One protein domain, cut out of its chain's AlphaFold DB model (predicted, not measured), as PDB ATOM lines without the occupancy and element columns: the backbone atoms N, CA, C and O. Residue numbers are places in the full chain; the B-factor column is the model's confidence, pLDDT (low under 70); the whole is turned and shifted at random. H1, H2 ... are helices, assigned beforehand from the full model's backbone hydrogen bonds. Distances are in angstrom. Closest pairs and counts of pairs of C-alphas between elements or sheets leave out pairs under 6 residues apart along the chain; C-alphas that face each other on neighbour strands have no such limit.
ATOM      1  N   LYS A  98     -37.330  -0.718 155.518       77.31
ATOM      2  CA  LYS A  98     -36.809  -0.966 154.157       77.31
ATOM      3  C   LYS A  98     -35.704   0.023 153.784       77.31
ATOM      4  O   LYS A  98     -34.711  -0.368 153.172       77.31
ATOM      5  N   TRP A  99     -35.840   1.281 154.201       82.56
ATOM      6  CA  TRP A  99     -34.847   2.330 153.955       82.56
ATOM      7  C   TRP A  99     -33.494   2.048 154.616       82.56
ATOM      8  O   TRP A  99     -32.467   2.123 153.939       82.56
ATOM      9  N   ARG A 100     -33.477   1.637 155.897       86.88
ATOM     10  CA  ARG A 100     -32.229   1.262 156.592       86.88
ATOM     11  C   ARG A 100     -31.501   0.121 155.870       86.88
ATOM     12  O   ARG A 100     -30.291   0.216 155.680       86.88
ATOM     13  N   ARG A 101     -32.225  -0.917 155.419       87.88
ATOM     14  CA  ARG A 101     -31.627  -2.033 154.659       87.88
ATOM     15  C   ARG A 101     -31.013  -1.548 153.339       87.88
ATOM     16  O   ARG A 101     -29.852  -1.840 153.087       87.88
ATOM     17  N   ARG A 102     -31.746  -0.748 152.550       88.69
ATOM     18  CA  ARG A 102     -31.237  -0.176 151.286       88.69
ATOM     19  C   ARG A 102     -29.973   0.662 151.495       88.69
ATOM     20  O   ARG A 102     -29.008   0.470 150.768       88.69
ATOM     21  N   ARG A 103     -29.946   1.539 152.508       92.00
ATOM     22  CA  ARG A 103     -28.750   2.332 152.859       92.00
ATOM     23  C   ARG A 103     -27.552   1.457 153.229       92.00
ATOM     24  O   ARG A 103     -26.455   1.728 152.763       92.00
ATOM     25  N   MET A 104     -27.758   0.397 154.012       93.56
ATOM     26  CA  MET A 104     -26.683  -0.535 154.369       93.56
ATOM     27  C   MET A 104     -26.110  -1.247 153.134       93.56
ATOM     28  O   MET A 104     -24.894  -1.319 152.994       93.56
ATOM     29  N   THR A 105     -26.963  -1.704 152.210       93.94
ATOM     30  CA  THR A 105     -26.519  -2.303 150.939       93.94
ATOM     31  C   THR A 105     -25.771  -1.299 150.058       93.94
ATOM     32  O   THR A 105     -24.723  -1.639 149.524       93.94
ATOM     33  N   ILE A 106     -26.258  -0.057 149.940       95.88
ATOM     34  CA  ILE A 106     -25.578   1.001 149.170       95.88
ATOM     35  C   ILE A 106     -24.197   1.301 149.759       95.88
ATOM     36  O   ILE A 106     -23.224   1.332 149.015       95.88
ATOM     37  N   ASN A 107     -24.091   1.460 151.082       96.06
ATOM     38  CA  ASN A 107     -22.809   1.706 151.744       96.06
ATOM     39  C   ASN A 107     -21.834   0.532 151.561       96.06
ATOM     40  O   ASN A 107     -20.651   0.771 151.350       96.06
ATOM     41  N   LEU A 108     -22.322  -0.714 151.602       96.69
ATOM     42  CA  LEU A 108     -21.502  -1.906 151.371       96.69
ATOM     43  C   LEU A 108     -20.965  -1.955 149.934       96.69
ATOM     44  O   LEU A 108     -19.760  -2.092 149.754       96.69
ATOM     45  N   MET A 109     -21.825  -1.765 148.925       96.50
ATOM     46  CA  MET A 109     -21.389  -1.698 147.521       96.50
ATOM     47  C   MET A 109     -20.421  -0.532 147.286       96.50
ATOM     48  O   MET A 109     -19.437  -0.681 146.576       96.50
ATOM     49  N   GLN A 110     -20.664   0.629 147.906       96.75
ATOM     50  CA  GLN A 110     -19.780   1.787 147.776       96.75
ATOM     51  C   GLN A 110     -18.427   1.570 148.473       96.75
ATOM     52  O   GLN A 110     -17.429   2.138 148.040       96.75
ATOM     53  N   GLN A 111     -18.375   0.778 149.548       97.06
ATOM     54  CA  GLN A 111     -17.112   0.383 150.168       97.06
ATOM     55  C   GLN A 111     -16.356  -0.610 149.279       97.06
ATOM     56  O   GLN A 111     -15.194  -0.369 148.982       97.06
ATOM     57  N   GLU A 112     -17.032  -1.646 148.772       97.44
ATOM     58  CA  GLU A 112     -16.429  -2.609 147.841       97.44
ATOM     59  C   GLU A 112     -15.864  -1.916 146.587       97.44
ATOM     60  O   GLU A 112     -14.772  -2.252 146.133       97.44
ATOM     61  N   GLU A 113     -16.565  -0.906 146.063       97.19
ATOM     62  CA  GLU A 113     -16.099  -0.109 144.924       97.19
ATOM     63  C   GLU A 113     -14.842   0.708 145.259       97.19
ATOM     64  O   GLU A 113     -13.903   0.740 144.466       97.19
ATOM     65  N   ARG A 114     -14.772   1.317 146.455       97.06
ATOM     66  CA  ARG A 114     -13.552   2.000 146.932       97.06
ATOM     67  C   ARG A 114     -12.389   1.023 147.087       97.06
ATOM     68  O   ARG A 114     -11.287   1.323 146.638       97.06
ATOM     69  N   ASP A 115     -12.637  -0.148 147.668       97.38
ATOM     70  CA  ASP A 115     -11.622  -1.184 147.894       97.38
ATOM     71  C   ASP A 115     -11.161  -1.837 146.576       97.38
ATOM     72  O   ASP A 115     -10.045  -2.355 146.477       97.38
ATOM     73  N   ARG A 116     -12.005  -1.826 145.535       97.56
ATOM     74  CA  ARG A 116     -11.631  -2.209 144.166       97.56
ATOM     75  C   ARG A 116     -10.770  -1.130 143.512       97.56
ATOM     76  O   ARG A 116      -9.651  -1.438 143.108       97.56
ATOM     77  N   ALA A 117     -11.231   0.121 143.508       97.06
ATOM     78  CA  ALA A 117     -10.498   1.253 142.942       97.06
ATOM     79  C   ALA A 117      -9.113   1.448 143.592       97.06
ATOM     80  O   ALA A 117      -8.141   1.736 142.896       97.06
ATOM     81  N   ALA A 118      -8.992   1.227 144.907       96.06
ATOM     82  CA  ALA A 118      -7.715   1.281 145.620       96.06
ATOM     83  C   ALA A 118      -6.714   0.221 145.119       96.06
ATOM     84  O   ALA A 118      -5.566   0.550 144.825       96.06
ATOM     85  N   ARG A 119      -7.156  -1.035 144.947       95.75
ATOM     86  CA  ARG A 119      -6.311  -2.121 144.413       95.75
ATOM     87  C   ARG A 119      -5.939  -1.906 142.947       95.75
ATOM     88  O   ARG A 119      -4.822  -2.221 142.547       95.75
ATOM     89  N   GLU A 120      -6.850  -1.362 142.144       97.19
ATOM     90  CA  GLU A 120      -6.573  -1.014 140.745       97.19
ATOM     91  C   GLU A 120      -5.532   0.113 140.640       97.19
ATOM     92  O   GLU A 120      -4.592   0.002 139.851       97.19
ATOM     93  N   ALA A 121      -5.630   1.145 141.486       96.44
ATOM     94  CA  ALA A 121      -4.634   2.213 141.571       96.44
ATOM     95  C   ALA A 121      -3.254   1.695 142.019       96.44
ATOM     96  O   ALA A 121      -2.234   2.078 141.440       96.44
ATOM     97  N   GLU A 122      -3.208   0.782 142.994       96.00
ATOM     98  CA  GLU A 122      -1.965   0.145 143.442       96.00
ATOM     99  C   GLU A 122      -1.308  -0.671 142.314       96.00
ATOM    100  O   GLU A 122      -0.129  -0.474 142.008       96.00
ATOM    101  N   MET A 123      -2.074  -1.532 141.633       96.06
ATOM    102  CA  MET A 123      -1.583  -2.327 140.499       96.06
ATOM    103  C   MET A 123      -1.109  -1.447 139.337       96.06
ATOM    104  O   MET A 123      -0.082  -1.742 138.716       96.06
ATOM    105  N   ALA A 124      -1.797  -0.334 139.066       97.38
ATOM    106  CA  ALA A 124      -1.348   0.663 138.098       97.38
ATOM    107  C   ALA A 124      -0.035   1.339 138.539       97.38
ATOM    108  O   ALA A 124       0.844   1.568 137.705       97.38
ATOM    109  N   SER A 125       0.153   1.611 139.837       97.88
ATOM    110  CA  SER A 125       1.418   2.148 140.351       97.88
ATOM    111  C   SER A 125       2.577   1.159 140.217       97.88
ATOM    112  O   SER A 125       3.598   1.504 139.618       97.88
ATOM    113  N   ARG A 126       2.394  -0.099 140.639       97.69
ATOM    114  CA  ARG A 126       3.403  -1.163 140.464       97.69
ATOM    115  C   ARG A 126       3.749  -1.407 138.989       97.69
ATOM    116  O   ARG A 126       4.912  -1.591 138.645       97.69
ATOM    117  N   THR A 127       2.764  -1.329 138.088       97.88
ATOM    118  CA  THR A 127       2.995  -1.446 136.634       97.88
ATOM    119  C   THR A 127       3.861  -0.297 136.104       97.88
ATOM    120  O   THR A 127       4.790  -0.532 135.331       97.88
ATOM    121  N   ARG A 128       3.619   0.946 136.556       98.31
ATOM    122  CA  ARG A 128       4.488   2.092 136.234       98.31
ATOM    123  C   ARG A 128       5.909   1.878 136.773       98.31
ATOM    124  O   ARG A 128       6.860   2.102 136.028       98.31
ATOM    125  N   ALA A 129       6.055   1.398 138.012       98.19
ATOM    126  CA  ALA A 129       7.353   1.093 138.619       98.19
ATOM    127  C   ALA A 129       8.120   0.016 137.827       98.19
ATOM    128  O   ALA A 129       9.283   0.215 137.482       98.19
ATOM    129  N   CYS A 130       7.456  -1.074 137.432       97.94
ATOM    130  CA  CYS A 130       8.055  -2.113 136.592       97.94
ATOM    131  C   CYS A 130       8.533  -1.560 135.234       97.94
ATOM    132  O   CYS A 130       9.647  -1.862 134.811       97.94
ATOM    133  N   ASN A 131       7.742  -0.706 134.575       98.25
ATOM    134  CA  ASN A 131       8.133  -0.073 133.307       98.25
ATOM    135  C   ASN A 131       9.342   0.867 133.463       98.25
ATOM    136  O   ASN A 131      10.191   0.932 132.569       98.25
ATOM    137  N   TYR A 132       9.446   1.572 134.593       98.31
ATOM    138  CA  TYR A 132      10.622   2.379 134.927       98.31
ATOM    139  C   TYR A 132      11.868   1.504 135.109       98.31
ATOM    140  O   TYR A 132      12.893   1.793 134.497       98.31
ATOM    141  N   LEU A 133      11.771   0.394 135.853       98.00
ATOM    142  CA  LEU A 133      12.879  -0.555 136.037       98.00
ATOM    143  C   LEU A 133      13.351  -1.163 134.704       98.00
ATOM    144  O   LEU A 133      14.552  -1.205 134.447       98.00
ATOM    145  N   THR A 134      12.428  -1.563 133.824       97.25
ATOM    146  CA  THR A 134      12.761  -2.049 132.472       97.25
ATOM    147  C   THR A 134      13.476  -0.970 131.649       97.25
ATOM    148  O   THR A 134      14.492  -1.240 131.011       97.25
ATOM    149  N   THR A 135      12.993   0.276 131.700       97.62
ATOM    150  CA  THR A 135      13.602   1.415 130.988       97.62
ATOM    151  C   THR A 135      15.007   1.723 131.522       97.62
ATOM    152  O   THR A 135      15.933   1.925 130.737       97.62
ATOM    153  N   PHE A 136      15.181   1.707 132.848       97.62
ATOM    154  CA  PHE A 136      16.476   1.852 133.512       97.62
ATOM    155  C   PHE A 136      17.463   0.784 133.026       97.62
ATOM    156  O   PHE A 136      18.549   1.131 132.562       97.62
ATOM    157  N   LEU A 137      17.062  -0.494 133.033       96.88
ATOM    158  CA  LEU A 137      17.894  -1.599 132.552       96.88
ATOM    159  C   LEU A 137      18.313  -1.421 131.079       96.88
ATOM    160  O   LEU A 137      19.490  -1.599 130.768       96.88
ATOM    161  N   HIS A 138      17.416  -0.980 130.190       96.81
ATOM    162  CA  HIS A 138      17.767  -0.678 128.792       96.81
ATOM    163  C   HIS A 138      18.702   0.533 128.615       96.81
ATOM    164  O   HIS A 138      19.400   0.611 127.608       96.81
ATOM    165  N   SER A 139      18.725   1.474 129.564       96.38
ATOM    166  CA  SER A 139      19.658   2.616 129.565       96.38
ATOM    167  C   SER A 139      21.001   2.331 130.257       96.38
ATOM    168  O   SER A 139      21.910   3.160 130.220       96.38
ATOM    169  N   SER A 140      21.112   1.180 130.921       94.81
ATOM    170  CA  SER A 140      22.252   0.791 131.753       94.81
ATOM    171  C   SER A 140      23.361   0.097 130.941       94.81
ATOM    172  O   SER A 140      23.087  -0.420 129.860       94.81
ATOM    173  N   PRO A 141      24.601  -0.017 131.457       95.81
ATOM    174  CA  PRO A 141      25.672  -0.760 130.781       95.81
ATOM    175  C   PRO A 141      25.466  -2.291 130.748       95.81
ATOM    176  O   PRO A 141      26.338  -3.005 130.262       95.81
ATOM    177  N   TRP A 142      24.344  -2.816 131.260       93.88
ATOM    178  CA  TRP A 142      24.032  -4.252 131.286       93.88
ATOM    179  C   TRP A 142      23.067  -4.699 130.178       93.88
ATOM    180  O   TRP A 142      22.471  -5.771 130.296       93.88
ATOM    181  N   THR A 143      22.924  -3.926 129.093       93.56
ATOM    182  CA  THR A 143      22.105  -4.293 127.917       93.56
ATOM    183  C   THR A 143      22.403  -5.696 127.392       93.56
ATOM    184  O   THR A 143      21.490  -6.432 127.029       93.56
ATOM    185  N   ASP A 144      23.672  -6.095 127.427       95.06
ATOM    186  CA  ASP A 144      24.153  -7.373 126.891       95.06
ATOM    187  C   ASP A 144      23.867  -8.559 127.837       95.06
ATOM    188  O   ASP A 144      24.113  -9.715 127.496       95.06
ATOM    189  N   GLN A 145      23.370  -8.280 129.048       93.50
ATOM    190  CA  GLN A 145      23.075  -9.264 130.097       93.50
ATOM    191  C   GLN A 145      21.601  -9.251 130.531       93.50
ATOM    192  O   GLN A 145      21.251  -9.927 131.498       93.50
ATOM    193  N   LEU A 146      20.724  -8.523 129.826       92.12
ATOM    194  CA  LEU A 146      19.300  -8.401 130.172       92.12
ATOM    195  C   LEU A 146      18.597  -9.759 130.291       92.12
ATOM    196  O   LEU A 146      17.828  -9.960 131.225       92.12
ATOM    197  N   ASP A 147      18.939 -10.723 129.434       94.12
ATOM    198  CA  ASP A 147      18.395 -12.090 129.471       94.12
ATOM    199  C   ASP A 147      18.711 -12.842 130.784       94.12
ATOM    200  O   ASP A 147      18.051 -13.825 131.123       94.12
ATOM    201  N   GLN A 148      19.715 -12.386 131.542       94.69
ATOM    202  CA  GLN A 148      20.118 -12.941 132.842       94.69
ATOM    203  C   GLN A 148      19.559 -12.145 134.036       94.69
ATOM    204  O   GLN A 148      19.692 -12.588 135.181       94.69
ATOM    205  N   ILE A 149      18.957 -10.973 133.796       95.88
ATOM    206  CA  ILE A 149      18.428 -10.070 134.822       95.88
ATOM    207  C   ILE A 149      16.900 -10.131 134.788       95.88
ATOM    208  O   ILE A 149      16.247  -9.545 133.930       95.88
ATOM    209  N   THR A 150      16.307 -10.809 135.770       97.00
ATOM    210  CA  THR A 150      14.843 -10.885 135.896       97.00
ATOM    211  C   THR A 150      14.332  -9.934 136.976       97.00
ATOM    212  O   THR A 150      14.825  -9.949 138.103       97.00
ATOM    213  N   ILE A 151      13.341  -9.099 136.645       97.38
ATOM    214  CA  ILE A 151      12.635  -8.262 137.628       97.38
ATOM    215  C   ILE A 151      11.666  -9.159 138.407       97.38
ATOM    216  O   ILE A 151      10.833  -9.853 137.819       97.38
ATOM    217  N   VAL A 152      11.769  -9.158 139.734       97.44
ATOM    218  CA  VAL A 152      10.925  -9.973 140.616       97.44
ATOM    219  C   VAL A 152       9.633  -9.212 140.900       97.44
ATOM    220  O   VAL A 152       9.598  -8.380 141.799       97.44
ATOM    221  N   TRP A 153       8.572  -9.493 140.137       95.12
ATOM    222  CA  TRP A 153       7.293  -8.762 140.216       95.12
ATOM    223  C   TRP A 153       6.718  -8.689 141.643       95.12
ATOM    224  O   TRP A 153       6.266  -7.629 142.066       95.12
ATOM    225  N   ASP A 154       6.814  -9.774 142.416       96.44
ATOM    226  CA  ASP A 154       6.349  -9.826 143.812       96.44
ATOM    227  C   ASP A 154       7.129  -8.889 144.756       96.44
ATOM    228  O   ASP A 154       6.609  -8.491 145.799       96.44
ATOM    229  N   SER A 155       8.364  -8.523 144.390       97.19
ATOM    230  CA  SER A 155       9.204  -7.558 145.109       97.19
ATOM    231  C   SER A 155       9.003  -6.112 144.647       97.19
ATOM    232  O   SER A 155       9.545  -5.222 145.296       97.19
ATOM    233  N   VAL A 156       8.309  -5.850 143.529       98.06
ATOM    234  CA  VAL A 156       8.158  -4.489 142.985       98.06
ATOM    235  C   VAL A 156       7.147  -3.702 143.833       98.06
ATOM    236  O   VAL A 156       5.964  -4.068 143.857       98.06
ATOM    237  N   PRO A 157       7.575  -2.624 144.517       97.94
ATOM    238  CA  PRO A 157       6.689  -1.802 145.329       97.94
ATOM    239  C   PRO A 157       5.863  -0.843 144.451       97.94
ATOM    240  O   PRO A 157       5.980  -0.820 143.221       97.94
ATOM    241  N   ALA A 158       5.023  -0.016 145.077       97.69
ATOM    242  CA  ALA A 158       4.408   1.118 144.387       97.69
ATOM    243  C   ALA A 158       5.487   2.110 143.898       97.69
ATOM    244  O   ALA A 158       6.567   2.194 144.485       97.69
ATOM    245  N   MET A 159       5.201   2.886 142.844       97.50
ATOM    246  CA  MET A 159       6.159   3.864 142.299       97.50
ATOM    247  C   MET A 159       6.617   4.863 143.365       97.50
ATOM    248  O   MET A 159       7.801   5.155 143.490       97.50
ATOM    249  N   GLU A 160       5.670   5.337 144.166       97.00
ATOM    250  CA  GLU A 160       5.885   6.334 145.208       97.00
ATOM    251  C   GLU A 160       6.814   5.800 146.326       97.00
ATOM    252  O   GLU A 160       7.599   6.549 146.905       97.00
ATOM    253  N   GLU A 161       6.790   4.487 146.584       97.88
ATOM    254  CA  GLU A 161       7.711   3.815 147.509       97.88
ATOM    255  C   GLU A 161       9.079   3.546 146.857       97.88
ATOM    256  O   GLU A 161      10.102   3.800 147.492       97.88
ATOM    257  N   LEU A 162       9.128   3.113 145.588       98.12
ATOM    258  CA  LEU A 162      10.386   2.949 144.844       98.12
ATOM    259  C   LEU A 162      11.191   4.257 144.827       98.12
ATOM    260  O   LEU A 162      12.395   4.265 145.071       98.12
ATOM    261  N   GLU A 163      10.510   5.375 144.586       97.75
ATOM    262  CA  GLU A 163      11.091   6.714 144.610       97.75
ATOM    263  C   GLU A 163      11.656   7.108 145.983       97.75
ATOM    264  O   GLU A 163      12.651   7.835 146.037       97.75
ATOM    265  N   SER A 164      11.073   6.607 147.079       98.12
ATOM    266  CA  SER A 164      11.561   6.853 148.443       98.12
ATOM    267  C   SER A 164      12.904   6.172 148.733       98.12
ATOM    268  O   SER A 164      13.659   6.642 149.583       98.12
ATOM    269  N   TYR A 165      13.269   5.116 147.992       98.44
ATOM    270  CA  TYR A 165      14.550   4.428 148.195       98.44
ATOM    271  C   TYR A 165      15.757   5.326 147.871       98.44
ATOM    272  O   TYR A 165      16.832   5.107 148.427       98.44
ATOM    273  N   GLY A 166      15.586   6.358 147.034       97.94
ATOM    274  CA  GLY A 166      16.620   7.368 146.768       97.94
ATOM    275  C   GLY A 166      16.949   8.264 147.971       97.94
ATOM    276  O   GLY A 166      18.045   8.819 148.036       97.94
ATOM    277  N   ASP A 167      16.035   8.362 148.939       98.06
ATOM    278  CA  ASP A 167      16.206   9.145 150.167       98.06
ATOM    279  C   ASP A 167      16.801   8.331 151.330       98.06
ATOM    280  O   ASP A 167      17.160   8.907 152.358       98.06
ATOM    281  N   LEU A 168      16.937   7.011 151.164       98.12
ATOM    282  CA  LEU A 168      17.569   6.117 152.135       98.12
ATOM    283  C   LEU A 168      19.102   6.181 152.068       98.12
ATOM    284  O   LEU A 168      19.701   6.491 151.030       98.12
ATOM    285  N   ASP A 169      19.738   5.785 153.172       98.25
ATOM    286  CA  ASP A 169      21.182   5.561 153.236       98.25
ATOM    287  C   ASP A 169      21.648   4.554 152.179       98.25
ATOM    288  O   ASP A 169      20.973   3.570 151.877       98.25
ATOM    289  N   GLU A 170      22.868   4.750 151.678       98.00
ATOM    290  CA  GLU A 170      23.473   3.965 150.594       98.00
ATOM    291  C   GLU A 170      23.354   2.451 150.772       98.00
ATOM    292  O   GLU A 170      22.986   1.734 149.840       98.00
ATOM    293  N   LYS A 171      23.617   1.964 151.988       98.06
ATOM    294  CA  LYS A 171      23.567   0.535 152.314       98.06
ATOM    295  C   LYS A 171      22.144  -0.017 152.314       98.06
ATOM    296  O   LYS A 171      21.948  -1.175 151.953       98.06
ATOM    297  N   GLU A 172      21.160   0.777 152.728       98.19
ATOM    298  CA  GLU A 172      19.765   0.344 152.813       98.19
ATOM    299  C   GLU A 172      19.050   0.492 151.469       98.19
ATOM    300  O   GLU A 172      18.437  -0.466 150.997       98.19
ATOM    301  N   GLY A 173      19.218   1.634 150.800       98.00
ATOM    302  CA  GLY A 173      18.705   1.873 149.455       98.00
ATOM    303  C   GLY A 173      19.252   0.866 148.440       98.00
ATOM    304  O   GLY A 173      18.465   0.215 147.755       98.00
ATOM    305  N   THR A 174      20.570   0.615 148.424       98.19
ATOM    306  CA  THR A 174      21.169  -0.439 147.576       98.19
ATOM    307  C   THR A 174      20.591  -1.821 147.908       98.19
ATOM    308  O   THR A 174      20.249  -2.582 147.002       98.19
ATOM    309  N   ARG A 175      20.414  -2.156 149.198       98.06
ATOM    310  CA  ARG A 175      19.839  -3.444 149.625       98.06
ATOM    311  C   ARG A 175      18.382  -3.608 149.192       98.06
ATOM    312  O   ARG A 175      18.005  -4.715 148.813       98.06
ATOM    313  N   ASN A 176      17.571  -2.554 149.245       98.12
ATOM    314  CA  ASN A 176      16.183  -2.600 148.785       98.12
ATOM    315  C   ASN A 176      16.115  -2.699 147.254       98.12
ATOM    316  O   ASN A 176      15.460  -3.606 146.745       98.12
ATOM    317  N   CYS A 177      16.898  -1.897 146.526       97.94
ATOM    318  CA  CYS A 177      17.028  -1.988 145.067       97.94
ATOM    319  C   CYS A 177      17.490  -3.380 144.592       97.94
ATOM    320  O   CYS A 177      16.924  -3.925 143.647       97.94
ATOM    321  N   ARG A 178      18.448  -4.017 145.283       97.44
ATOM    322  CA  ARG A 178      18.912  -5.390 144.991       97.44
ATOM    323  C   ARG A 178      17.786  -6.430 145.035       97.44
ATOM    324  O   ARG A 178      17.826  -7.391 144.280       97.44
ATOM    325  N   ARG A 179      16.771  -6.261 145.896       97.44
ATOM    326  CA  ARG A 179      15.651  -7.223 146.049       97.44
ATOM    327  C   ARG A 179      14.662  -7.201 144.881       97.44
ATOM    328  O   ARG A 179      13.874  -8.139 144.751       97.44
ATOM    329  N   LEU A 180      14.709  -6.158 144.050       97.44
ATOM    330  CA  LEU A 180      13.889  -6.009 142.845       97.44
ATOM    331  C   LEU A 180      14.387  -6.899 141.697       97.44
ATOM    332  O   LEU A 180      13.611  -7.238 140.805       97.44
ATOM    333  N   PHE A 181      15.664  -7.292 141.725       97.25
ATOM    334  CA  PHE A 181      16.316  -8.039 140.656       97.25
ATOM    335  C   PHE A 181      16.765  -9.422 141.120       97.25
ATOM    336  O   PHE A 181      17.316  -9.609 142.204       97.25
ATOM    337  N   LYS A 182      16.601 -10.400 140.236       96.75
ATOM    338  CA  LYS A 182      17.193 -11.726 140.342       96.75
ATOM    339  C   LYS A 182      18.146 -11.900 139.164       96.75
ATOM    340  O   LYS A 182      17.721 -12.195 138.047       96.75
ATOM    341  N   ALA A 183      19.428 -11.682 139.449       91.50
ATOM    342  CA  ALA A 183      20.563 -11.861 138.549       91.50
ATOM    343  C   ALA A 183      21.696 -12.564 139.312       91.50
ATOM    344  O   ALA A 183      21.856 -12.349 140.512       91.50
ATOM    345  N   VAL A 184      22.462 -13.426 138.639       84.12
ATOM    346  CA  VAL A 184      23.420 -14.330 139.311       84.12
ATOM    347  C   VAL A 184      24.722 -13.630 139.714       84.12
ATOM    348  O   VAL A 184      25.309 -13.990 140.731       84.12
ATOM    349  N   VAL A 185      25.169 -12.641 138.930       87.75
ATOM    350  CA  VAL A 185      26.505 -12.030 139.078       87.75
ATOM    351  C   VAL A 185      26.447 -10.525 139.360       87.75
ATOM    352  O   VAL A 185      27.179 -10.067 140.224       87.75
ATOM    353  N   VAL A 186      25.559  -9.771 138.697       92.75
ATOM    354  CA  VAL A 186      25.585  -8.285 138.668       92.75
ATOM    355  C   VAL A 186      24.514  -7.582 139.522       92.75
ATOM    356  O   VAL A 186      24.291  -6.380 139.410       92.75
ATOM    357  N   TRP A 187      23.781  -8.322 140.357       94.06
ATOM    358  CA  TRP A 187      22.668  -7.783 141.158       94.06
ATOM    359  C   TRP A 187      23.050  -6.720 142.200       94.06
ATOM    360  O   TRP A 187      22.204  -5.893 142.545       94.06
ATOM    361  N   ASP A 188      24.287  -6.727 142.701       96.25
ATOM    362  CA  ASP A 188      24.761  -5.729 143.665       96.25
ATOM    363  C   ASP A 188      25.051  -4.391 142.968       96.25
ATOM    364  O   ASP A 188      24.590  -3.340 143.414       96.25
ATOM    365  N   GLU A 189      25.720  -4.432 141.816       96.69
ATOM    366  CA  GLU A 189      26.050  -3.263 141.003       96.69
ATOM    367  C   GLU A 189      24.795  -2.645 140.363       96.69
ATOM    368  O   GLU A 189      24.624  -1.424 140.399       96.69
ATOM    369  N   VAL A 190      23.879  -3.478 139.847       97.06
ATOM    370  CA  VAL A 190      22.570  -3.041 139.319       97.06
ATOM    371  C   VAL A 190      21.746  -2.361 140.415       97.06
ATOM    372  O   VAL A 190      21.208  -1.271 140.199       97.06
ATOM    373  N   GLY A 191      21.679  -2.962 141.609       97.44
ATOM    374  CA  GLY A 191      20.988  -2.374 142.759       97.44
ATOM    375  C   GLY A 191      21.597  -1.035 143.189       97.44
ATOM    376  O   GLY A 191      20.862  -0.100 143.516       97.44
ATOM    377  N   HIS A 192      22.924  -0.917 143.133       98.19
ATOM    378  CA  HIS A 192      23.638   0.302 143.501       98.19
ATOM    379  C   HIS A 192      23.427   1.443 142.495       98.19
ATOM    380  O   HIS A 192      23.077   2.550 142.907       98.19
ATOM    381  N   LEU A 193      23.558   1.195 141.181       97.94
ATOM    382  CA  LEU A 193      23.300   2.236 140.173       97.94
ATOM    383  C   LEU A 193      21.828   2.669 140.138       97.94
ATOM    384  O   LEU A 193      21.551   3.854 139.926       97.94
ATOM    385  N   LEU A 194      20.881   1.758 140.399       98.00
ATOM    386  CA  LEU A 194      19.472   2.135 140.542       98.00
ATOM    387  C   LEU A 194      19.287   3.098 141.723       98.00
ATOM    388  O   LEU A 194      18.682   4.156 141.558       98.00
ATOM    389  N   TRP A 195      19.851   2.777 142.893       98.56
ATOM    390  CA  TRP A 195      19.798   3.667 144.056       98.56
ATOM    391  C   TRP A 195      20.447   5.033 143.782       98.56
ATOM    392  O   TRP A 195      19.838   6.059 144.085       98.56
ATOM    393  N   GLN A 196      21.629   5.076 143.149       98.56
ATOM    394  CA  GLN A 196      22.273   6.340 142.765       98.56
ATOM    395  C   GLN A 196      21.370   7.190 141.855       98.56
ATOM    396  O   GLN A 196      21.245   8.399 142.058       98.56
ATOM    397  N   THR A 197      20.700   6.556 140.890       98.19
ATOM    398  CA  THR A 197      19.780   7.223 139.954       98.19
ATOM    399  C   THR A 197      18.556   7.787 140.678       98.19
ATOM    400  O   THR A 197      18.199   8.950 140.479       98.19
ATOM    401  N   LEU A 198      17.947   7.003 141.576       98.06
ATOM    402  CA  LEU A 198      16.808   7.434 142.395       98.06
ATOM    403  C   LEU A 198      17.183   8.582 143.343       98.06
ATOM    404  O   LEU A 198      16.414   9.533 143.485       98.06
ATOM    405  N   LYS A 199      18.381   8.539 143.938       98.31
ATOM    406  CA  LYS A 199      18.922   9.597 144.804       98.31
ATOM    407  C   LYS A 199      19.198  10.893 144.044       98.31
ATOM    408  O   LYS A 199      18.863  11.971 144.527       98.31
ATOM    409  N   ALA A 200      19.752  10.812 142.834       98.06
ATOM    410  CA  ALA A 200      19.904  11.983 141.971       98.06
ATOM    411  C   ALA A 200      18.533  12.596 141.619       98.06
ATOM    412  O   ALA A 200      18.358  13.814 141.690       98.06
ATOM    413  N   ALA A 201      17.532  11.761 141.320       96.81
ATOM    414  CA  ALA A 201      16.170  12.207 141.037       96.81
ATOM    415  C   ALA A 201      15.443  12.785 142.272       96.81
ATOM    416  O   ALA A 201      14.655  13.724 142.135       96.81
ATOM    417  N   SER A 202      15.679  12.276 143.488       96.00
ATOM    418  CA  SER A 202      15.103  12.861 144.709       96.00
ATOM    419  C   SER A 202      15.764  14.194 145.072       96.00
ATOM    420  O   SER A 202      15.062  15.157 145.380       96.00
ATOM    421  N   GLN A 203      17.087  14.315 144.906       96.88
ATOM    422  CA  GLN A 203      17.808  15.586 145.041       96.88
ATOM    423  C   GLN A 203      17.316  16.641 144.041       96.88
ATOM    424  O   GLN A 203      17.062  17.778 144.435       96.88
ATOM    425  N   GLN A 204      17.113  16.268 142.771       96.19
ATOM    426  CA  GLN A 204      16.532  17.163 141.765       96.19
ATOM    427  C   GLN A 204      15.125  17.626 142.154       96.19
ATOM    428  O   GLN A 204      14.836  18.814 142.051       96.19
ATOM    429  N   ARG A 205      14.267  16.727 142.653       93.75
ATOM    430  CA  ARG A 205      12.914  17.084 143.113       93.75
ATOM    431  C   ARG A 205      12.938  18.034 144.309       93.75
ATOM    432  O   ARG A 205      12.258  19.050 144.255       93.75
ATOM    433  N   ARG A 206      13.782  17.782 145.315       93.06
ATOM    434  CA  ARG A 206      13.975  18.680 146.473       93.06
ATOM    435  C   ARG A 206      14.562  20.046 146.095       93.06
ATOM    436  O   ARG A 206      14.336  21.014 146.807       93.06
ATOM    437  N   ALA A 207      15.317  20.132 144.999       93.00
ATOM    438  CA  ALA A 207      15.809  21.402 144.461       93.00
ATOM    439  C   ALA A 207      14.757  22.148 143.617       93.00
ATOM    440  O   ALA A 207      14.836  23.370 143.492       93.00
ATOM    441  N   LEU A 208      13.798  21.425 143.021       92.81
ATOM    442  CA  LEU A 208      12.724  21.998 142.206       92.81
ATOM    443  C   LEU A 208      11.479  22.370 143.016       92.81
ATOM    444  O   LEU A 208      10.749  23.261 142.595       92.81
ATOM    445  N   GLU A 209      11.232  21.687 144.136       89.19
ATOM    446  CA  GLU A 209      10.261  22.079 145.156       89.19
ATOM    447  C   GLU A 209      10.747  23.405 145.761       89.19
ATOM    448  O   GLU A 209      11.673  23.407 146.576       89.19
TER     449      GLU A 209
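AT A GLANCE: This is residues 98 to 209 of the 296 residues of an uncharacterized protein of Cordyceps javanica (UniProt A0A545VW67). One long helix, H1, sticks out with residues 98 to 120 from a compact head, where the hairpin of H3 and H4 packs on H5 and H2 makes a corner with H1. Residues 204 to 209 stick out too. The printed part, 112 residues with five named helices and no named strand, is all helix and loose, radius of gyration of the C-alphas 19.2 A, spanning 66 by 36 by 22 A.

IN THESE COORDINATES: H1, residues 98 to 139, begins at C-alpha 98 (-36.809, -0.966, 154.157) and measures 61.7 A. H2 is 143 to 148, H3 159 to 167, H4 170 to 178. H5, 187 to 208, 31.4 A, ends at C-alpha 208 (12.724, 21.998, 142.206).

HOW THE PARTS SIT: H1 and H2 only just touch, only at the corner, with 3 pairs of C-alphas within 8 A. Residues 125 to 129 of H1 touch H3, the hub; closest C-alphas Ala 129 and Met 159, 4.8 A. H3 touches H5 about perpendicular, 90 degrees; closest C-alphas Gly 166 and Lys 199, 3.8 A. Every O i to N i+4 pair is within hydrogen-bond range in H4 and H5, 37 of 38 in H1, 3 of 5 in H3, 0 of 2 in H2, whose O i to N i+3 count is 1 of 3.

THE WHOLE: The printed part has no cut and no long link; no printed residue is under 70 in pLDDT.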